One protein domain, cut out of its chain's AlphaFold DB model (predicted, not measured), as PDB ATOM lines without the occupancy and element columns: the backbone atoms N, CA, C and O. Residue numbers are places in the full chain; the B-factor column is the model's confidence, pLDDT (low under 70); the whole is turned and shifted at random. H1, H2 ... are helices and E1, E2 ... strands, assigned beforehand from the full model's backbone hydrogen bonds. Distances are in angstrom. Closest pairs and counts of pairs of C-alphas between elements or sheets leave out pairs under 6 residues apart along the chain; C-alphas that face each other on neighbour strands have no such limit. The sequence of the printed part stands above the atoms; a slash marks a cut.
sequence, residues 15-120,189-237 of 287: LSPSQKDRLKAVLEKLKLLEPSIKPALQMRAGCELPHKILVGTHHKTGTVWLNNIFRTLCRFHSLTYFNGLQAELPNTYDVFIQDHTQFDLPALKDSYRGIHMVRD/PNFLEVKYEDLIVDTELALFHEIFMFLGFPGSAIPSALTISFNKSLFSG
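Overview. This is residues 15 to 120 and 189 to 237 of the 287 residues of the protein "Sulfotransfer_1 domain-containing protein" of Planctomycetes bacterium (UniProt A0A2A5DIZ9). A five-stranded parallel sheet has H2 and H4 packed on one face; H5 packs on these two helices away from the sheet, and H1 lies beyond H5 at one end of the longest axis. The links after E2 and E3 reach out toward the other end, while the short H3 sits near E5. The printed part has 155 residues with five named helices and five named strands, in the order H1 E1 H2 E2 E3 E4 E5 H3 H4 H5; across the sheet the order is E2 E3 E1 E4 E5, and the class is mixed. It is compact, with a radius of gyration of the C-alphas of 15.3 A and a rounded outline of 45 by 33 by 26 A.

Along the chain. Start in the sheet at C-alpha 52, (46.332, -50.720, 44.340), where E1, residues 52 to 57, begins its 16.3 A. Look for E2 at residues 81 to 83, E3 at 95 to 98, E4 at 112 to 118, 19.3 A long, and E5 at 191 to 195. H2 is residues 63 to 77, 20.8 A; H3 is 196 to 199; H4 is 206 to 214, 12.3 A. H5, residues 222 to 232, 15.4 A, ends at C-alpha 232, (41.153, -35.960, 28.290). H1, residues 17 to 33, 24.5 A, begins at C-alpha 17, (47.607, -20.082, 25.223).

Arrangement. From edge strand E2 to edge strand E5 the strands' lines turn by 65 degrees. Check N 82 to O 95, 2.9 A, for E2 and E3; N 55 to O 96, 2.8 A, for E3 and E1; N 56 to O 115, 2.8 A, for E1 and E4; and N 192 to O 114, 2.9 A, for E4 and E5. E1, H2 and E2 form a split strand-helix-strand unit, with E3 between its two parallel strands, and its crossover is right-handed. H2 and H4 are on the same face, making two layers, helices on one face of a sheet. H2 runs along the strands over E3 and E1 at a height over the sheet of 9.0 A. H4, at 9.7 A, runs along the strands over E4 and, only just, E5, with 3 of its C-alphas. H3 only grazes the sheet and touches H4 only at the corner, only just, with 3 pairs of C-alphas within 8 A; the closest are those of Leu 199 and Leu 207, 6.5 A. H5 touches H2, closest C-alphas Ile 69 and Ser 229, 5.8 A, at a steep tilt of 42 degrees, opposite ways. It touches H4 at Phe 208 and Leu 226, closest C-alphas 6.5 A apart. H1 is not on the sheet; it is close to but not clearly touching H5, closest C-alphas Leu 27 and Pro 223, 7.3 A. In H1, H2, H4 and H5 every O i to N i+4 pair is within hydrogen-bond range; H3 is too short for one.

Size, cuts and confidence. The C-alphas farthest apart are those of Pro 17 and Pro 106, 48.1 A. Residues 121 to 188 are not printed, and C-alphas 120 and 189 are 21.7 A apart across the cut. The links H1 to E1, E2 to E3 and E3 to E4 are long. The mean pLDDT of the printed part is 86.0; residues 15 to 44 and 236 to 237 are under 70.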
ATOM      1  N   LEU A  15      48.463 -27.638  23.668       49.06
ATOM      2  CA  LEU A  15      47.710 -26.653  24.492       49.06
ATOM      3  C   LEU A  15      47.701 -25.257  23.838       49.06
ATOM      4  O   LEU A  15      48.776 -24.724  23.560       49.06
ATOM      5  N   SER A  16      46.523 -24.644  23.670       58.91
ATOM      6  CA  SER A  16      46.405 -23.224  23.300       58.91
ATOM      7  C   SER A  16      46.881 -22.311  24.447       58.91
ATOM      8  O   SER A  16      46.895 -22.746  25.603       58.91
ATOM      9  N   PRO A  17      47.244 -21.043  24.176       64.50
ATOM     10  CA  PRO A  17      47.607 -20.082  25.223       64.50
ATOM     11  C   PRO A  17      46.539 -19.941  26.321       64.50
ATOM     12  O   PRO A  17      46.850 -20.095  27.496       64.50
ATOM     13  N   SER A  18      45.261 -19.804  25.949       61.25
ATOM     14  CA  SER A  18      44.153 -19.666  26.908       61.25
ATOM     15  C   SER A  18      43.968 -20.884  27.823       61.25
ATOM     16  O   SER A  18      43.652 -20.746  29.003       61.25
ATOM     17  N   GLN A  19      44.199 -22.095  27.306       54.22
ATOM     18  CA  GLN A  19      44.149 -23.321  28.106       54.22
ATOM     19  C   GLN A  19      45.310 -23.395  29.104       54.22
ATOM     20  O   GLN A  19      45.123 -23.877  30.221       54.22
ATOM     21  N   LYS A  20      46.503 -22.923  28.712       59.50
ATOM     22  CA  LYS A  20      47.665 -22.845  29.610       59.50
ATOM     23  C   LYS A  20      47.390 -21.884  30.761       59.50
ATOM     24  O   LYS A  20      47.684 -22.228  31.902       59.50
ATOM     25  N   ASP A  21      46.778 -20.738  30.475       64.94
ATOM     26  CA  ASP A  21      46.442 -19.740  31.493       64.94
ATOM     27  C   ASP A  21      45.401 -20.262  32.488       64.94
ATOM     28  O   ASP A  21      45.577 -20.102  33.696       64.94
ATOM     29  N   ARG A  22      44.368 -20.974  32.012       63.97
ATOM     30  CA  ARG A  22      43.355 -21.581  32.890       63.97
ATOM     31  C   ARG A  22      43.941 -22.667  33.792       63.97
ATOM     32  O   ARG A  22      43.723 -22.637  34.999       63.97
ATOM     33  N   LEU A  23      44.722 -23.592  33.231       62.00
ATOM     34  CA  LEU A  23      45.397 -24.627  34.020       62.00
ATOM     35  C   LEU A  23      46.350 -24.005  35.049       62.00
ATOM     36  O   LEU A  23      46.389 -24.437  36.197       62.00
ATOM     37  N   LYS A  24      47.089 -22.961  34.662       65.75
ATOM     38  CA  LYS A  24      47.966 -22.223  35.573       65.75
ATOM     39  C   LYS A  24      47.181 -21.561  36.707       65.75
ATOM     40  O   LYS A  24      47.631 -21.624  37.844       65.75
ATOM     41  N   ALA A  25      46.018 -20.974  36.425       69.88
ATOM     42  CA  ALA A  25      45.155 -20.380  37.445       69.88
ATOM     43  C   ALA A  25      44.643 -21.427  38.450       69.88
ATOM     44  O   ALA A  25      44.721 -21.196  39.656       69.88
ATOM     45  N   VAL A  26      44.205 -22.596  37.968       67.12
ATOM     46  CA  VAL A  26      43.791 -23.724  38.822       67.12
ATOM     47  C   VAL A  26      44.956 -24.204  39.691       67.12
ATOM     48  O   VAL A  26      44.820 -24.306  40.907       67.12
ATOM     49  N   LEU A  27      46.128 -24.435  39.093       66.00
ATOM     50  CA  LEU A  27      47.313 -24.900  39.816       66.00
ATOM     51  C   LEU A  27      47.820 -23.877  40.845       66.00
ATOM     52  O   LEU A  27      48.225 -24.270  41.935       66.00
ATOM     53  N   GLU A  28      47.788 -22.576  40.541       68.44
ATOM     54  CA  GLU A  28      48.137 -21.529  41.511       68.44
ATOM     55  C   GLU A  28      47.103 -21.436  42.643       68.44
ATOM     56  O   GLU A  28      47.488 -21.277  43.800       68.44
ATOM     57  N   LYS A  29      45.806 -21.611  42.355       67.75
ATOM     58  CA  LYS A  29      44.764 -21.673  43.392       67.75
ATOM     59  C   LYS A  29      44.963 -22.882  44.308       67.75
ATOM     60  O   LYS A  29      44.938 -22.728  45.525       67.75
ATOM     61  N   LEU A  30      45.237 -24.056  43.744       61.66
ATOM     62  CA  LEU A  30      45.540 -25.268  44.510       61.66
ATOM     63  C   LEU A  30      46.820 -25.118  45.340       61.66
ATOM     64  O   LEU A  30      46.831 -25.471  46.508       61.66
ATOM     65  N   LYS A  31      47.873 -24.502  44.796       61.47
ATOM     66  CA  LYS A  31      49.111 -24.175  45.530       61.47
ATOM     67  C   LYS A  31      48.878 -23.249  46.731       61.47
ATOM     68  O   LYS A  31      49.629 -23.324  47.702       61.47
ATOM     69  N   LEU A  32      47.895 -22.349  46.656       60.91
ATOM     70  CA  LEU A  32      47.504 -21.488  47.778       60.91
ATOM     71  C   LEU A  32      46.700 -22.251  48.839       60.91
ATOM     72  O   LEU A  32      46.815 -21.926  50.018       60.91
ATOM     73  N   LEU A  33      45.911 -23.244  48.425       48.66
ATOM     74  CA  LEU A  33      45.067 -24.055  49.307       48.66
ATOM     75  C   LEU A  33      45.825 -25.233  49.943       48.66
ATOM     76  O   LEU A  33      45.502 -25.625  51.058       48.66
ATOM     77  N   GLU A  34      46.865 -25.750  49.283       57.84
ATOM     78  CA  GLU A  34      47.637 -26.916  49.717       57.84
ATOM     79  C   GLU A  34      49.164 -26.692  49.636       57.84
ATOM     80  O   GLU A  34      49.757 -26.685  48.548       57.84
ATOM     81  N   PRO A  35      49.858 -26.583  50.789       52.84
ATOM     82  CA  PRO A  35      51.313 -26.395  50.843       52.84
ATOM     83  C   PRO A  35      52.127 -27.522  50.181       52.84
ATOM     84  O   PRO A  35      53.249 -27.288  49.725       52.84
ATOM     85  N   SER A  36      51.554 -28.727  50.102       52.91
ATOM     86  CA  SER A  36      52.124 -29.944  49.504       52.91
ATOM     87  C   SER A  36      52.362 -29.826  47.988       52.91
ATOM     88  O   SER A  36      53.251 -30.486  47.447       52.91
ATOM     89  N   ILE A  37      51.622 -28.947  47.300       49.34
ATOM     90  CA  ILE A  37      51.650 -28.784  45.835       49.34
ATOM     91  C   ILE A  37      52.781 -27.840  45.392       49.34
ATOM     92  O   ILE A  37      53.257 -27.889  44.255       49.34
ATOM     93  N   LYS A  38      53.293 -26.999  46.301       51.72
ATOM     94  CA  LYS A  38      54.312 -25.974  46.011       51.72
ATOM     95  C   LYS A  38      55.624 -26.545  45.427       51.72
ATOM     96  O   LYS A  38      56.130 -25.949  44.476       51.72
ATOM     97  N   PRO A  39      56.157 -27.694  45.899       50.16
ATOM     98  CA  PRO A  39      57.295 -28.383  45.273       50.16
ATOM     99  C   PRO A  39      56.923 -29.212  44.024       50.16
ATOM    100  O   PRO A  39      57.804 -29.548  43.233       50.16
ATOM    101  N   ALA A  40      55.638 -29.543  43.838       51.56
ATOM    102  CA  ALA A  40      55.113 -30.448  42.807       51.56
ATOM    103  C   ALA A  40      54.856 -29.786  41.441       51.56
ATOM    104  O   ALA A  40      54.665 -30.471  40.439       51.56
ATOM    105  N   LEU A  41      54.885 -28.450  41.366       53.16
ATOM    106  CA  LEU A  41      54.715 -27.704  40.109       53.16
ATOM    107  C   LEU A  41      55.819 -27.993  39.074       53.16
ATOM    108  O   LEU A  41      55.652 -27.698  37.891       53.16
ATOM    109  N   GLN A  42      56.927 -28.612  39.492       57.50
ATOM    110  CA  GLN A  42      57.813 -29.329  38.579       57.50
ATOM    111  C   GLN A  42      57.227 -30.717  38.327       57.50
ATOM    112  O   GLN A  42      57.363 -31.611  39.157       57.50
ATOM    113  N   MET A  43      56.577 -30.893  37.179       64.50
ATOM    114  CA  MET A  43      55.944 -32.161  36.816       64.50
ATOM    115  C   MET A  43      57.008 -33.253  36.683       64.50
ATOM    116  O   MET A  43      57.824 -33.226  35.760       64.50
ATOM    117  N   ARG A  44      57.010 -34.199  37.625       66.75
ATOM    118  CA  ARG A  44      57.942 -35.328  37.658       66.75
ATOM    119  C   ARG A  44      57.241 -36.583  37.154       66.75
ATOM    120  O   ARG A  44      56.141 -36.908  37.594       66.75
ATOM    121  N   ALA A  45      57.886 -37.265  36.214       75.19
ATOM    122  CA  ALA A  45      57.520 -38.625  35.848       75.19
ATOM    123  C   ALA A  45      57.923 -39.588  36.976       75.19
ATOM    124  O   ALA A  45      58.881 -39.321  37.705       75.19
ATOM    125  N   GLY A  46      57.209 -40.708  37.078       85.12
ATOM    126  CA  GLY A  46      57.384 -41.689  38.150       85.12
ATOM    127  C   GLY A  46      56.617 -41.331  39.424       85.12
ATOM    128  O   GLY A  46      56.652 -40.190  39.886       85.12
ATOM    129  N   CYS A  47      55.904 -42.299  39.990       90.19
ATOM    130  CA  CYS A  47      55.459 -42.272  41.381       90.19
ATOM    131  C   CYS A  47      55.297 -43.701  41.904       90.19
ATOM    132  O   CYS A  47      55.230 -44.644  41.123       90.19
ATOM    133  N   GLU A  48      55.227 -43.838  43.223       92.94
ATOM    134  CA  GLU A  48      54.817 -45.071  43.890       92.94
ATOM    135  C   GLU A  48      53.459 -44.826  44.542       92.94
ATOM    136  O   GLU A  48      53.193 -43.725  45.039       92.94
ATOM    137  N   LEU A  49      52.595 -45.836  44.501       96.25
ATOM    138  CA  LEU A  49      51.285 -45.797  45.138       96.25
ATOM    139  C   LEU A  49      51.321 -46.627  46.427       96.25
ATOM    140  O   LEU A  49      51.892 -47.717  46.431       96.25
ATOM    141  N   PRO A  50      50.696 -46.153  47.516       96.31
ATOM    142  CA  PRO A  50      50.664 -46.887  48.781       96.31
ATOM    143  C   PRO A  50      49.732 -48.110  48.751       96.31
ATOM    144  O   PRO A  50      49.749 -48.911  49.680       96.31
ATOM    145  N   HIS A  51      48.893 -48.236  47.722       97.62
ATOM    146  CA  HIS A  51      47.926 -49.313  47.530       97.62
ATOM    147  C   HIS A  51      47.566 -49.448  46.046       97.62
ATOM    148  O   HIS A  51      47.869 -48.564  45.242       97.62
ATOM    149  N   LYS A  52      46.896 -50.547  45.682       98.19
ATOM    150  CA  LYS A  52      46.332 -50.720  44.340       98.19
ATOM    151  C   LYS A  52      45.168 -49.761  44.129       98.19
ATOM    152  O   LYS A  52      44.423 -49.463  45.061       98.19
ATOM    153  N   ILE A  53      44.991 -49.313  42.894       98.69
ATOM    154  CA  ILE A  53      43.848 -48.497  42.497       98.69
ATOM    155  C   ILE A  53      42.863 -49.358  41.718       98.69
ATOM    156  O   ILE A  53      43.235 -49.965  40.715       98.69
ATOM    157  N   LEU A  54      41.604 -49.362  42.149       98.62
ATOM    158  CA  LEU A  54      40.491 -49.986  41.439       98.62
ATOM    159  C   LEU A  54      39.615 -48.904  40.800       98.62
ATOM    160  O   LEU A  54      39.180 -47.970  41.466       98.62
ATOM    161  N   VAL A  55      39.345 -49.000  39.504       98.50
ATOM    162  CA  VAL A  55      38.463 -48.058  38.802       98.50
ATOM    163  C   VAL A  55      37.263 -48.830  38.287       98.50
ATOM    164  O   VAL A  55      37.343 -49.497  37.258       98.50
ATOM    165  N   GLY A  56      36.166 -48.753  39.030       98.00
ATOM    166  CA  GLY A  56      34.878 -49.308  38.650       98.00
ATOM    167  C   GLY A  56      34.089 -48.321  37.806       98.00
ATOM    168  O   GLY A  56      33.926 -47.157  38.173       98.00
ATOM    169  N   THR A  57      33.608 -48.779  36.661       97.25
ATOM    170  CA  THR A  57      32.612 -48.077  35.853       97.25
ATOM    171  C   THR A  57      31.520 -49.055  35.454       97.25
ATOM    172  O   THR A  57      31.639 -50.251  35.707       97.25
ATOM    173  N   HIS A  58      30.482 -48.536  34.813       96.81
ATOM    174  CA  HIS A  58      29.426 -49.330  34.210       96.81
ATOM    175  C   HIS A  58      29.269 -48.936  32.755       96.81
ATOM    176  O   HIS A  58      29.689 -47.851  32.313       96.81
ATOM    177  N   HIS A  59      28.611 -49.801  32.000       94.00
ATOM    178  CA  HIS A  59      28.298 -49.512  30.621       94.00
ATOM    179  C   HIS A  59      27.565 -48.151  30.502       94.00
ATOM    180  O   HIS A  59      26.650 -47.808  31.243       94.00
ATOM    181  N   LYS A  60      28.040 -47.287  29.595       92.81
ATOM    182  CA  LYS A  60      27.587 -45.886  29.403       92.81
ATOM    183  C   LYS A  60      27.806 -44.890  30.558       92.81
ATOM    184  O   LYS A  60      27.351 -43.747  30.422       92.81
ATOM    185  N   THR A  61      28.564 -45.218  31.608       94.44
ATOM    186  CA  THR A  61      28.858 -44.253  32.693       94.44
ATOM    187  C   THR A  61      30.154 -43.470  32.505       94.44
ATOM    188  O   THR A  61      30.419 -42.546  33.259       94.44
ATOM    189  N   GLY A  62      30.939 -43.754  31.459       91.12
ATOM    190  CA  GLY A  62      32.165 -43.010  31.131       91.12
ATOM    191  C   GLY A  62      33.442 -43.855  31.101       91.12
ATOM    192  O   GLY A  62      34.539 -43.298  31.078       91.12
ATOM    193  N   THR A  63      33.315 -45.181  31.029       91.62
ATOM    194  CA  THR A  63      34.402 -46.172  30.942       91.62
ATOM    195  C   THR A  63      35.541 -45.753  30.015       91.62
ATOM    196  O   THR A  63      36.690 -45.645  30.437       91.62
ATOM    197  N   VAL A  64      35.241 -45.432  28.750       90.69
ATOM    198  CA  VAL A  64      36.264 -45.065  27.753       90.69
ATOM    199  C   VAL A  64      37.046 -43.816  28.177       90.69
ATOM    200  O   VAL A  64      38.242 -43.709  27.895       90.69
ATOM    201  N   TRP A  65      36.399 -42.865  28.849       92.69
ATOM    202  CA  TRP A  65      37.035 -41.636  29.315       92.69
ATOM    203  C   TRP A  65      38.006 -41.907  30.468       92.69
ATOM    204  O   TRP A  65      39.183 -41.551  30.345       92.69
ATOM    205  N   LEU A  66      37.569 -42.611  31.519       94.94
ATOM    206  CA  LEU A  66      38.443 -42.964  32.642       94.94
ATOM    207  C   LEU A  66      39.563 -43.921  32.228       94.94
ATOM    208  O   LEU A  66      40.722 -43.661  32.548       94.94
ATOM    209  N   ASN A  67      39.266 -44.941  31.417       94.88
ATOM    210  CA  ASN A  67      40.271 -45.832  30.825       94.88
ATOM    211  C   ASN A  67      41.370 -45.031  30.111       94.88
ATOM    212  O   ASN A  67      42.558 -45.292  30.273       94.88
ATOM    213  N   ASN A  68      41.004 -43.982  29.368       92.44
ATOM    214  CA  ASN A  68      41.980 -43.113  28.716       92.44
ATOM    215  C   ASN A  68      42.800 -42.249  29.686       92.44
ATOM    216  O   ASN A  68      43.984 -42.018  29.406       92.44
ATOM    217  N   ILE A  69      42.198 -41.748  30.767       94.69
ATOM    218  CA  ILE A  69      42.891 -40.980  31.811       94.69
ATOM    219  C   ILE A  69      43.902 -41.882  32.515       94.69
ATOM    220  O   ILE A  69      45.105 -41.637  32.410       94.69
ATOM    221  N   PHE A  70      43.441 -42.965  33.136       97.31
ATOM    222  CA  PHE A  70      44.272 -43.850  33.950       97.31
ATOM    223  C   PHE A  70      45.346 -44.570  33.141       97.31
ATOM    224  O   PHE A  70      46.492 -44.622  33.576       97.31
ATOM    225  N   ARG A  71      45.059 -45.003  31.908       95.56
ATOM    226  CA  ARG A  71      46.097 -45.544  31.015       95.56
ATOM    227  C   ARG A  71      47.191 -44.519  30.707       95.56
ATOM    228  O   ARG A  71      48.369 -44.860  30.630       95.56
ATOM    229  N   THR A  72      46.817 -43.250  30.513       90.56
ATOM    230  CA  THR A  72      47.793 -42.175  30.266       90.56
ATOM    231  C   THR A  72      48.591 -41.858  31.532       90.56
ATOM    232  O   THR A  72      49.800 -41.645  31.426       90.56
ATOM    233  N   LEU A  73      47.939 -41.866  32.700       94.06
ATOM    234  CA  LEU A  73      48.580 -41.691  34.003       94.06
ATOM    235  C   LEU A  73      49.612 -42.770  34.270       94.06
ATOM    236  O   LEU A  73      50.764 -42.445  34.538       94.06
ATOM    237  N   CYS A  74      49.221 -44.033  34.116       95.81
ATOM    238  CA  CYS A  74      50.102 -45.161  34.364       95.81
ATOM    239  C   CYS A  74      51.334 -45.104  33.469       95.81
ATOM    240  O   CYS A  74      52.458 -45.195  33.950       95.81
ATOM    241  N   ARG A  75      51.145 -44.810  32.178       92.50
ATOM    242  CA  ARG A  75      52.266 -44.627  31.250       92.50
ATOM    243  C   ARG A  75      53.203 -43.488  31.665       92.50
ATOM    244  O   ARG A  75      54.411 -43.627  31.520       92.50
ATOM    245  N   PHE A  76      52.666 -42.359  32.129       87.12
ATOM    246  CA  PHE A  76      53.473 -41.201  32.532       87.12
ATOM    247  C   PHE A  76      54.226 -41.440  33.852       87.12
ATOM    248  O   PHE A  76      55.362 -40.995  34.005       87.12
ATOM    249  N   HIS A  77      53.610 -42.162  34.786       92.38
ATOM    250  CA  HIS A  77      54.172 -42.459  36.102       92.38
ATOM    251  C   HIS A  77      54.875 -43.819  36.199       92.38
ATOM    252  O   HIS A  77      55.322 -44.181  37.279       92.38
ATOM    253  N   SER A  78      55.014 -44.539  35.081       94.38
ATOM    254  CA  SER A  78      55.593 -45.889  35.040       94.38
ATOM    255  C   SER A  78      54.884 -46.889  35.964       94.38
ATOM    256  O   SER A  78      55.521 -47.793  36.493       94.38
ATOM    257  N   LEU A  79      53.569 -46.732  36.126       96.56
ATOM    258  CA  LEU A  79      52.706 -47.662  36.850       96.56
ATOM    259  C   LEU A  79      52.195 -48.755  35.906       96.56
ATOM    260  O   LEU A  79      52.007 -48.531  34.704       96.56
ATOM    261  N   THR A  80      51.910 -49.924  36.461       97.50
ATOM    262  CA  THR A  80      51.392 -51.078  35.735       97.50
ATOM    263  C   THR A  80      49.873 -51.006  35.628       97.50
ATOM    264  O   THR A  80      49.145 -51.060  36.619       97.50
ATOM    265  N   TYR A  81      49.398 -50.875  34.394       97.94
ATOM    266  CA  TYR A  81      47.989 -50.727  34.055       97.94
ATOM    267  C   TYR A  81      47.379 -52.056  33.615       97.94
ATOM    268  O   TYR A  81      47.943 -52.715  32.741       97.94
ATOM    269  N   PHE A  82      46.192 -52.385  34.122       97.69
ATOM    270  CA  PHE A  82      45.394 -53.505  33.641       97.69
ATOM    271  C   PHE A  82      43.920 -53.114  33.444       97.69
ATOM    272  O   PHE A  82      43.329 -52.406  34.260       97.69
ATOM    273  N   ASN A  83      43.335 -53.577  32.341       96.12
ATOM    274  CA  ASN A  83      41.907 -53.503  32.040       96.12
ATOM    275  C   ASN A  83      41.519 -54.827  31.377       96.12
ATOM    276  O   ASN A  83      42.102 -55.174  30.348       96.12
ATOM    277  N   GLY A  84      40.584 -55.547  31.986       93.06
ATOM    278  CA  GLY A  84      40.161 -56.873  31.560       93.06
ATOM    279  C   GLY A  84      39.526 -57.641  32.711       93.06
ATOM    280  O   GLY A  84      39.236 -57.083  33.768       93.06
ATOM    281  N   LEU A  85      39.337 -58.943  32.532       93.88
ATOM    282  CA  LEU A  85      38.753 -59.797  33.563       93.88
ATOM    283  C   LEU A  85      39.725 -59.991  34.734       93.88
ATOM    284  O   LEU A  85      40.927 -60.153  34.532       93.88
ATOM    285  N   GLN A  86      39.213 -60.045  35.969       94.94
ATOM    286  CA  GLN A  86      40.058 -60.256  37.155       94.94
ATOM    287  C   GLN A  86      40.829 -61.588  37.104       94.94
ATOM    288  O   GLN A  86      41.940 -61.669  37.618       94.94
ATOM    289  N   ALA A  87      40.288 -62.615  36.443       94.38
ATOM    290  CA  ALA A  87      40.976 -63.892  36.236       94.38
ATOM    291  C   ALA A  87      42.271 -63.769  35.403       94.38
ATOM    292  O   ALA A  87      43.143 -64.629  35.492       94.38
ATOM    293  N   GLU A  88      42.402 -62.701  34.614       95.25
ATOM    294  CA  GLU A  88      43.562 -62.400  33.767       95.25
ATOM    295  C   GLU A  88      44.486 -61.339  34.394       95.25
ATOM    296  O   GLU A  88      45.471 -60.921  33.778       95.25
ATOM    297  N   LEU A  89      44.178 -60.889  35.616       94.88
ATOM    298  CA  LEU A  89      44.937 -59.864  36.323       94.88
ATOM    299  C   LEU A  89      46.390 -60.339  36.535       94.88
ATOM    300  O   LEU A  89      46.615 -61.408  37.110       94.88
ATOM    301  N   PRO A  90      47.404 -59.572  36.094       93.44
ATOM    302  CA  PRO A  90      48.793 -59.975  36.247       93.44
ATOM    303  C   PRO A  90      49.216 -59.971  37.718       93.44
ATOM    304  O   PRO A  90      48.731 -59.177  38.521       93.44
ATOM    305  N   ASN A  91      50.224 -60.788  38.046       89.19
ATOM    306  CA  ASN A  91      50.806 -60.866  39.397       89.19
ATOM    307  C   ASN A  91      51.276 -59.508  39.944       89.19
ATOM    308  O   ASN A  91      51.367 -59.321  41.153       89.19
ATOM    309  N   THR A  92      51.620 -58.578  39.054       92.06
ATOM    310  CA  THR A  92      52.005 -57.212  39.397       92.06
ATOM    311  C   THR A  92      51.145 -56.244  38.602       92.06
ATOM    312  O   THR A  92      51.204 -56.235  37.373       92.06
ATOM    313  N   TYR A  93      50.381 -55.411  39.298       96.94
ATOM    314  CA  TYR A  93      49.627 -54.290  38.742       96.94
ATOM    315  C   TYR A  93      49.611 -53.142  39.753       96.94
ATOM    316  O   TYR A  93      49.859 -53.370  40.930       96.94
ATOM    317  N   ASP A  94      49.309 -51.925  39.316       98.25
ATOM    318  CA  ASP A  94      49.117 -50.758  40.188       98.25
ATOM    319  C   ASP A  94      47.702 -50.193  40.047       98.25
ATOM    320  O   ASP A  94      47.101 -49.761  41.028       98.25
ATOM    321  N   VAL A  95      47.150 -50.239  38.830       98.44
ATOM    322  CA  VAL A  95      45.797 -49.776  38.512       98.44
ATOM    323  C   VAL A  95      45.044 -50.866  37.758       98.44
ATOM    324  O   VAL A  95      45.520 -51.342  36.727       98.44
ATOM    325  N   PHE A  96      43.860 -51.212  38.252       98.19
ATOM    326  CA  PHE A  96      42.944 -52.181  37.662       98.19
ATOM    327  C   PHE A  96      41.595 -51.520  37.364       98.19
ATOM    328  O   PHE A  96      40.962 -50.959  38.255       98.19
ATOM    329  N   ILE A  97      41.158 -51.570  36.106       97.50
ATOM    330  CA  ILE A  97      39.873 -51.022  35.659       97.50
ATOM    331  C   ILE A  97      38.901 -52.147  35.306       97.50
ATOM    332  O   ILE A  97      39.295 -53.078  34.607       97.50
ATOM    333  N   GLN A  98      37.647 -52.003  35.744       94.94
ATOM    334  CA  GLN A  98      36.507 -52.842  35.369       94.94
ATOM    335  C   GLN A  98      35.380 -51.988  34.781       94.94
ATOM    336  O   GLN A  98      35.022 -50.940  35.329       94.94
ATOM    337  N   ASP A  99      34.805 -52.430  33.668       92.69
ATOM    338  CA  ASP A  99      33.733 -51.735  32.946       92.69
ATOM    339  C   ASP A  99      32.311 -52.119  33.372       92.69
ATOM    340  O   ASP A  99      31.369 -51.443  32.959       92.69
ATOM    341  N   HIS A 100      32.198 -53.102  34.270       93.56
ATOM    342  CA  HIS A 100      30.977 -53.503  34.982       93.56
ATOM    343  C   HIS A 100      31.144 -53.510  36.515       93.56
ATOM    344  O   HIS A 100      30.325 -54.056  37.244       93.56
ATOM    345  N   THR A 101      32.249 -52.954  37.034       94.31
ATOM    346  CA  THR A 101      32.570 -52.933  38.484       94.31
ATOM    347  C   THR A 101      32.515 -54.331  39.146       94.31
ATOM    348  O   THR A 101      32.336 -54.478  40.352       94.31
ATOM    349  N   GLN A 102      32.730 -55.398  38.373       92.31
ATOM    350  CA  GLN A 102      32.732 -56.775  38.870       92.31
ATOM    351  C   GLN A 102      34.092 -57.115  39.498       92.31
ATOM    352  O   GLN A 102      34.944 -57.765  38.892       92.31
ATOM    353  N   PHE A 103      34.316 -56.620  40.716       95.19
ATOM    354  CA  PHE A 103      35.493 -56.949  41.518       95.19
ATOM    355  C   PHE A 103      35.181 -58.087  42.495       95.19
ATOM    356  O   PHE A 103      34.322 -57.944  43.363       95.19
ATOM    357  N   ASP A 104      35.947 -59.177  42.439       95.69
ATOM    358  CA  ASP A 104      36.013 -60.143  43.540       95.69
ATOM    359  C   ASP A 104      36.985 -59.589  44.591       95.69
ATOM    360  O   ASP A 104      38.178 -59.911  44.615       95.69
ATOM    361  N   LEU A 105      36.470 -58.651  45.396       95.25
ATOM    362  CA  LEU A 105      37.236 -57.923  46.407       95.25
ATOM    363  C   LEU A 105      37.900 -58.856  47.440       95.25
ATOM    364  O   LEU A 105      39.080 -58.642  47.721       95.25
ATOM    365  N   PRO A 106      37.232 -59.905  47.975       94.50
ATOM    366  CA  PRO A 106      37.876 -60.866  48.875       94.50
ATOM    367  C   PRO A 106      39.076 -61.609  48.270       94.50
ATOM    368  O   PRO A 106      39.967 -62.025  49.013       94.50
ATOM    369  N   ALA A 107      39.123 -61.785  46.945       94.44
ATOM    370  CA  ALA A 107      40.254 -62.422  46.271       94.44
ATOM    371  C   ALA A 107      41.470 -61.493  46.085       94.44
ATOM    372  O   ALA A 107      42.572 -61.974  45.791       94.44
ATOM    373  N   LEU A 108      41.308 -60.178  46.268       93.00
ATOM    374  CA  LEU A 108      42.407 -59.217  46.190       93.00
ATOM    375  C   LEU A 108      43.235 -59.252  47.480       93.00
ATOM    376  O   LEU A 108      42.745 -58.980  48.572       93.00
ATOM    377  N   LYS A 109      44.523 -59.586  47.349       88.88
ATOM    378  CA  LYS A 109      45.442 -59.737  48.493       88.88
ATOM    379  C   LYS A 109      46.075 -58.423  48.944       88.88
ATOM    380  O   LYS A 109      46.468 -58.299  50.100       88.88
ATOM    381  N   ASP A 110      46.224 -57.478  48.022       93.31
ATOM    382  CA  ASP A 110      46.826 -56.179  48.290       93.31
ATOM    383  C   ASP A 110      45.794 -55.212  48.874       93.31
ATOM    384  O   ASP A 110      44.616 -55.259  48.524       93.31
ATOM    385  N   SER A 111      46.243 -54.262  49.697       96.69
ATOM    386  CA  SER A 111      45.403 -53.114  50.046       96.69
ATOM    387  C   SER A 111      45.045 -52.328  48.786       96.69
ATOM    388  O   SER A 111      45.908 -52.118  47.925       96.69
ATOM    389  N   TYR A 112      43.814 -51.832  48.717       98.12
ATOM    390  CA  TYR A 112      43.326 -51.065  47.582       98.12
ATOM    391  C   TYR A 112      42.490 -49.862  48.015       98.12
ATOM    392  O   TYR A 112      41.891 -49.841  49.090       98.12
ATOM    393  N   ARG A 113      42.423 -48.877  47.124       98.56
ATOM    394  CA  ARG A 113      41.366 -47.868  47.094       98.56
ATOM    395  C   ARG A 113      40.815 -47.772  45.691       98.56
ATOM    396  O   ARG A 113      41.519 -48.078  44.732       98.56
ATOM    397  N   GLY A 114      39.577 -47.338  45.555       98.38
ATOM    398  CA  GLY A 114      38.971 -47.235  44.246       98.38
ATOM    399  C   GLY A 114      38.028 -46.072  44.072       98.38
ATOM    400  O   GLY A 114      37.676 -45.364  45.008       98.38
ATOM    401  N   ILE A 115      37.625 -45.880  42.829       98.56
ATOM    402  CA  ILE A 115      36.457 -45.076  42.507       98.56
ATOM    403  C   ILE A 115      35.413 -45.978  41.882       98.56
ATOM    404  O   ILE A 115      35.752 -46.880  41.113       98.56
ATOM    405  N   HIS A 116      34.159 -45.708  42.200       98.38
ATOM    406  CA  HIS A 116      33.017 -46.293  41.529       98.38
ATOM    407  C   HIS A 116      32.281 -45.165  40.810       98.38
ATOM    408  O   HIS A 116      31.754 -44.247  41.438       98.38
ATOM    409  N   MET A 117      32.337 -45.174  39.477       97.69
ATOM    410  CA  MET A 117      31.721 -44.131  38.665       97.69
ATOM    411  C   MET A 117      30.352 -44.562  38.145       97.69
ATOM    412  O   MET A 117      30.234 -45.417  37.259       97.69
ATOM    413  N   VAL A 118      29.335 -43.867  38.637       97.12
ATOM    414  CA  VAL A 118      27.937 -43.993  38.229       97.12
ATOM    415  C   VAL A 118      27.502 -42.789  37.400       97.12
ATOM    416  O   VAL A 118      28.191 -41.775  37.312       97.12
ATOM    417  N   ARG A 119      26.343 -42.900  36.764       96.75
ATOM    418  CA  ARG A 119      25.698 -41.828  36.000       96.75
ATOM    419  C   ARG A 119      24.202 -41.886  36.257       96.75
ATOM    420  O   ARG A 119      23.725 -42.974  36.559       96.75
ATOM    421  N   ASP A 120      23.476 -40.775  36.107       97.44
ATOM    422  CA  ASP A 120      22.010 -40.793  36.243       97.44
ATOM    423  C   ASP A 120      21.426 -41.960  35.418       97.44
ATOM    424  O   ASP A 120      21.580 -41.965  34.190       97.44
ATOM    425  N   PRO A 189      34.001 -48.128  52.360       95.88
ATOM    426  CA  PRO A 189      34.868 -46.979  52.625       95.88
ATOM    427  C   PRO A 189      36.152 -46.969  51.782       95.88
ATOM    428  O   PRO A 189      36.873 -45.969  51.768       95.88
ATOM    429  N   ASN A 190      36.471 -48.073  51.098       98.00
ATOM    430  CA  ASN A 190      37.617 -48.138  50.191       98.00
ATOM    431  C   ASN A 190      37.314 -47.509  48.829       98.00
ATOM    432  O   ASN A 190      38.246 -47.317  48.045       98.00
ATOM    433  N   PHE A 191      36.051 -47.190  48.544       98.44
ATOM    434  CA  PHE A 191      35.630 -46.589  47.291       98.44
ATOM    435  C   PHE A 191      35.098 -45.175  47.500       98.44
ATOM    436  O   PHE A 191      34.396 -44.879  48.462       98.44
ATOM    437  N   LEU A 192      35.462 -44.293  46.574       98.06
ATOM    438  CA  LEU A 192      34.830 -42.995  46.421       98.06
ATOM    439  C   LEU A 192      33.781 -43.091  45.313       98.06
ATOM    440  O   LEU A 192      34.092 -43.450  44.173       98.06
ATOM    441  N   GLU A 193      32.549 -42.740  45.658       97.62
ATOM    442  CA  GLU A 193      31.419 -42.706  44.737       97.62
ATOM    443  C   GLU A 193      31.490 -41.441  43.880       97.62
ATOM    444  O   GLU A 193      31.505 -40.321  44.393       97.62
ATOM    445  N   VAL A 194      31.561 -41.614  42.561       97.25
ATOM    446  CA  VAL A 194      31.746 -40.515  41.610       97.25
ATOM    447  C   VAL A 194      30.588 -40.484  40.629       97.25
ATOM    448  O   VAL A 194      30.301 -41.454  39.933       97.25
ATOM    449  N   LYS A 195      29.952 -39.322  40.521       96.12
ATOM    450  CA  LYS A 195      28.898 -39.066  39.546       96.12
ATOM    451  C   LYS A 195      29.477 -38.524  38.247       96.12
ATOM    452  O   LYS A 195      30.221 -37.540  38.239       96.12
ATOM    453  N   TYR A 196      29.125 -39.155  37.131       95.44
ATOM    454  CA  TYR A 196      29.563 -38.756  35.796       95.44
ATOM    455  C   TYR A 196      29.219 -37.294  35.509       95.44
ATOM    456  O   TYR A 196      30.069 -36.550  35.025       95.44
ATOM    457  N   GLU A 197      27.984 -36.883  35.799       93.50
ATOM    458  CA  GLU A 197      27.495 -35.523  35.567       93.50
ATOM    459  C   GLU A 197      28.233 -34.450  36.367       93.50
ATOM    460  O   GLU A 197      28.355 -33.335  35.864       93.50
ATOM    461  N   ASP A 198      28.780 -34.788  37.534       92.81
ATOM    462  CA  ASP A 198      29.597 -33.868  38.326       92.81
ATOM    463  C   ASP A 198      31.020 -33.798  37.755       92.81
ATOM    464  O   ASP A 198      31.564 -32.718  37.511       92.81
ATOM    465  N   LEU A 199      31.615 -34.953  37.438       94.06
ATOM    466  CA  LEU A 199      32.989 -35.018  36.936       94.06
ATOM    467  C   LEU A 199      33.132 -34.437  35.522       94.06
ATOM    468  O   LEU A 199      34.123 -33.774  35.207       94.06
ATOM    469  N   ILE A 200      32.152 -34.661  34.639       90.31
ATOM    470  CA  ILE A 200      32.198 -34.203  33.240       90.31
ATOM    471  C   ILE A 200      32.106 -32.679  33.108       90.31
ATOM    472  O   ILE A 200      32.443 -32.142  32.050       90.31
ATOM    473  N   VAL A 201      31.691 -31.978  34.168       87.69
ATOM    474  CA  VAL A 201      31.638 -30.511  34.242       87.69
ATOM    475  C   VAL A 201      32.646 -29.924  35.233       87.69
ATOM    476  O   VAL A 201      32.635 -28.711  35.444       87.69
ATOM    477  N   ASP A 202      33.555 -30.737  35.786       87.44
ATOM    478  CA  ASP A 202      34.596 -30.329  36.741       87.44
ATOM    479  C   ASP A 202      35.706 -29.500  36.069       87.44
ATOM    480  O   ASP A 202      36.870 -29.889  35.944       87.44
ATOM    481  N   THR A 203      35.333 -28.324  35.569       82.25
ATOM    482  CA  THR A 203      36.219 -27.474  34.772       82.25
ATOM    483  C   THR A 203      37.337 -26.821  35.589       82.25
ATOM    484  O   THR A 203      38.321 -26.361  35.007       82.25
ATOM    485  N   GLU A 204      37.200 -26.820  36.917       80.75
ATOM    486  CA  GLU A 204      38.200 -26.350  37.880       80.75
ATOM    487  C   GLU A 204      39.037 -27.499  38.474       80.75
ATOM    488  O   GLU A 204      39.964 -27.236  39.236       80.75
ATOM    489  N   LEU A 205      38.764 -28.752  38.079       85.50
ATOM    490  CA  LEU A 205      39.493 -29.964  38.475       85.50
ATOM    491  C   LEU A 205      39.480 -30.256  39.985       85.50
ATOM    492  O   LEU A 205      40.385 -30.929  40.488       85.50
ATOM    493  N   ALA A 206      38.492 -29.737  40.712       85.25
ATOM    494  CA  ALA A 206      38.391 -29.911  42.157       85.25
ATOM    495  C   ALA A 206      38.020 -31.356  42.508       85.25
ATOM    496  O   ALA A 206      38.681 -31.975  43.340       85.25
ATOM    497  N   LEU A 207      37.042 -31.928  41.802       90.44
ATOM    498  CA  LEU A 207      36.633 -33.314  42.010       90.44
ATOM    499  C   LEU A 207      37.727 -34.285  41.547       90.44
ATOM    500  O   LEU A 207      38.027 -35.258  42.232       90.44
ATOM    501  N   PHE A 208      38.406 -33.991  40.432       95.12
ATOM    502  CA  PHE A 208      39.599 -34.750  40.035       95.12
ATOM    503  C   PHE A 208      40.695 -34.719  41.107       95.12
ATOM    504  O   PHE A 208      41.330 -35.744  41.359       95.12
ATOM    505  N   HIS A 209      40.931 -33.567  41.736       90.25
ATOM    506  CA  HIS A 209      41.905 -33.442  42.819       90.25
ATOM    507  C   HIS A 209      41.530 -34.317  44.017       90.25
ATOM    508  O   HIS A 209      42.364 -35.096  44.479       90.25
ATOM    509  N   GLU A 210      40.277 -34.245  44.465       90.81
ATOM    510  CA  GLU A 210      39.752 -35.084  45.547       90.81
ATOM    511  C   GLU A 210      39.882 -36.577  45.229       90.81
ATOM    512  O   GLU A 210      40.383 -37.333  46.061       90.81
ATOM    513  N   ILE A 211      39.540 -36.988  44.003       98.19
ATOM    514  CA  ILE A 211      39.704 -38.369  43.534       98.19
ATOM    515  C   ILE A 211      41.166 -38.815  43.644       98.19
ATOM    516  O   ILE A 211      41.447 -39.861  44.224       98.19
ATOM    517  N   PHE A 212      42.122 -38.048  43.113       97.31
ATOM    518  CA  PHE A 212      43.525 -38.473  43.133       97.31
ATOM    519  C   PHE A 212      44.120 -38.499  44.541       97.31
ATOM    520  O   PHE A 212      44.898 -39.403  44.850       97.31
ATOM    521  N   MET A 213      43.725 -37.560  45.402       93.44
ATOM    522  CA  MET A 213      44.102 -37.576  46.815       93.44
ATOM    523  C   MET A 213      43.513 -38.795  47.532       93.44
ATOM    524  O   MET A 213      44.233 -39.490  48.250       93.44
ATOM    525  N   PHE A 214      42.234 -39.105  47.297       96.38
ATOM    526  CA  PHE A 214      41.580 -40.285  47.858       96.38
ATOM    527  C   PHE A 214      42.280 -41.579  47.432       96.38
ATOM    528  O   PHE A 214      42.533 -42.430  48.282       96.38
ATOM    529  N   LEU A 215      42.642 -41.690  46.150       98.38
ATOM    530  CA  LEU A 215      43.359 -42.824  45.555       98.38
ATOM    531  C   LEU A 215      44.846 -42.911  45.951       98.38
ATOM    532  O   LEU A 215      45.567 -43.766  45.441       98.38
ATOM    533  N   GLY A 216      45.334 -42.016  46.814       96.38
ATOM    534  CA  GLY A 216      46.686 -42.093  47.360       96.38
ATOM    535  C   GLY A 216      47.795 -41.643  46.409       96.38
ATOM    536  O   GLY A 216      48.957 -41.983  46.641       96.38
ATOM    537  N   PHE A 217      47.486 -40.872  45.359       94.19
ATOM    538  CA  PHE A 217      48.542 -40.260  44.553       94.19
ATOM    539  C   PHE A 217      49.364 -39.300  45.423       94.19
ATOM    540  O   PHE A 217      48.796 -38.441  46.102       94.19
ATOM    541  N   PRO A 218      50.707 -39.381  45.398       89.25
ATOM    542  CA  PRO A 218      51.527 -38.452  46.161       89.25
ATOM    543  C   PRO A 218      51.354 -37.033  45.615       89.25
ATOM    544  O   PRO A 218      51.201 -36.844  44.407       89.25
ATOM    545  N   GLY A 219      51.478 -36.019  46.478       82.00
ATOM    546  CA  GLY A 219      51.334 -34.607  46.088       82.00
ATOM    547  C   GLY A 219      52.199 -34.202  44.883       82.00
ATOM    548  O   GLY A 219      51.788 -33.380  44.069       82.00
ATOM    549  N   SER A 220      53.360 -34.845  44.693       81.38
ATOM    550  CA  SER A 220      54.229 -34.655  43.522       81.38
ATOM    551  C   SER A 220      53.634 -35.126  42.187       81.38
ATOM    552  O   SER A 220      54.046 -34.628  41.142       81.38
ATOM    553  N   ALA A 221      52.700 -36.080  42.203       87.25
ATOM    554  CA  ALA A 221      52.021 -36.629  41.027       87.25
ATOM    555  C   ALA A 221      50.677 -35.940  40.727       87.25
ATOM    556  O   ALA A 221      50.166 -36.048  39.611       87.25
ATOM    557  N   ILE A 222      50.114 -35.194  41.683       85.12
ATOM    558  CA  ILE A 222      48.825 -34.509  41.523       85.12
ATOM    559  C   ILE A 222      48.822 -33.545  40.320       85.12
ATOM    560  O   ILE A 222      47.914 -33.649  39.492       85.12
ATOM    561  N   PRO A 223      49.824 -32.667  40.100       81.06
ATOM    562  CA  PRO A 223      49.793 -31.752  38.954       81.06
ATOM    563  C   PRO A 223      49.757 -32.458  37.591       81.06
ATOM    564  O   PRO A 223      49.043 -32.015  36.682       81.06
ATOM    565  N   SER A 224      50.482 -33.571  37.422       84.31
ATOM    566  CA  SER A 224      50.398 -34.396  36.208       84.31
ATOM    567  C   SER A 224      49.070 -35.120  36.097       84.31
ATOM    568  O   SER A 224      48.514 -35.159  34.996       84.31
ATOM    569  N   ALA A 225      48.518 -35.598  37.212       90.69
ATOM    570  CA  ALA A 225      47.211 -36.235  37.245       90.69
ATOM    571  C   ALA A 225      46.081 -35.310  36.784       90.69
ATOM    572  O   ALA A 225      45.338 -35.635  35.850       90.69
ATOM    573  N   LEU A 226      46.032 -34.100  37.339       86.94
ATOM    574  CA  LEU A 226      45.076 -33.068  36.949       86.94
ATOM    575  C   LEU A 226      45.254 -32.643  35.494       86.94
ATOM    576  O   LEU A 226      44.282 -32.530  34.748       86.94
ATOM    577  N   THR A 227      46.496 -32.464  35.045       80.50
ATOM    578  CA  THR A 227      46.743 -32.022  33.670       80.50
ATOM    579  C   THR A 227      46.371 -33.089  32.639       80.50
ATOM    580  O   THR A 227      45.833 -32.773  31.572       80.50
ATOM    581  N   ILE A 228      46.654 -34.362  32.922       86.56
ATOM    582  CA  ILE A 228      46.231 -35.478  32.070       86.56
ATOM    583  C   ILE A 228      44.705 -35.536  32.019       86.56
ATOM    584  O   ILE A 228      44.154 -35.618  30.922       86.56
ATOM    585  N   SER A 229      44.044 -35.416  33.170       90.19
ATOM    586  CA  SER A 229      42.583 -35.417  33.270       90.19
ATOM    587  C   SER A 229      41.973 -34.288  32.451       90.19
ATOM    588  O   SER A 229      41.228 -34.567  31.515       90.19
ATOM    589  N   PHE A 230      42.416 -33.043  32.663       85.25
ATOM    590  CA  PHE A 230      42.005 -31.882  31.871       85.25
ATOM    591  C   PHE A 230      42.110 -32.153  30.368       85.25
ATOM    592  O   PHE A 230      41.138 -32.006  29.636       85.25
ATOM    593  N   ASN A 231      43.267 -32.624  29.893       79.25
ATOM    594  CA  ASN A 231      43.491 -32.883  28.469       79.25
ATOM    595  C   ASN A 231      42.576 -33.967  27.874       79.25
ATOM    596  O   ASN A 231      42.401 -34.004  26.652       79.25
ATOM    597  N   LYS A 232      42.056 -34.877  28.700       84.62
ATOM    598  CA  LYS A 232      41.153 -35.960  28.290       84.62
ATOM    599  C   LYS A 232      39.678 -35.602  28.462       84.62
ATOM    600  O   LYS A 232      38.843 -36.304  27.902       84.62
ATOM    601  N   SER A 233      39.361 -34.533  29.183       84.06
ATOM    602  CA  SER A 233      37.991 -34.070  29.402       84.06
ATOM    603  C   SER A 233      37.452 -33.261  28.226       84.06
ATOM    604  O   SER A 233      38.181 -32.482  27.601       84.06
ATOM    605  N   LEU A 234      36.147 -33.386  27.955       79.50
ATOM    606  CA  LEU A 234      35.454 -32.624  26.905       79.50
ATOM    607  C   LEU A 234      35.590 -31.110  27.088       79.50
ATOM    608  O   LEU A 234      35.827 -30.397  26.115       79.50
ATOM    609  N   PHE A 235      35.502 -30.623  28.329       77.88
ATOM    610  CA  PHE A 235      35.578 -29.193  28.645       77.88
ATOM    611  C   PHE A 235      36.925 -28.544  28.311       77.88
ATOM    612  O   PHE A 235      37.028 -27.321  28.283       77.88
ATOM    613  N   SER A 236      37.964 -29.334  28.021       67.81
ATOM    614  CA  SER A 236      39.217 -28.780  27.512       67.81
ATOM    615  C   SER A 236      39.116 -28.309  26.065       67.81
ATOM    616  O   SER A 236      39.992 -27.582  25.615       67.81
ATOM    617  N   GLY A 237      38.103 -28.741  25.305       66.12
ATOM    618  CA  GLY A 237      38.025 -28.529  23.858       66.12
ATOM    619  C   GLY A 237      39.001 -29.393  23.046       66.12
ATOM    620  O   GLY A 237      39.116 -29.211  21.837       66.12
TER     621      GLY A 237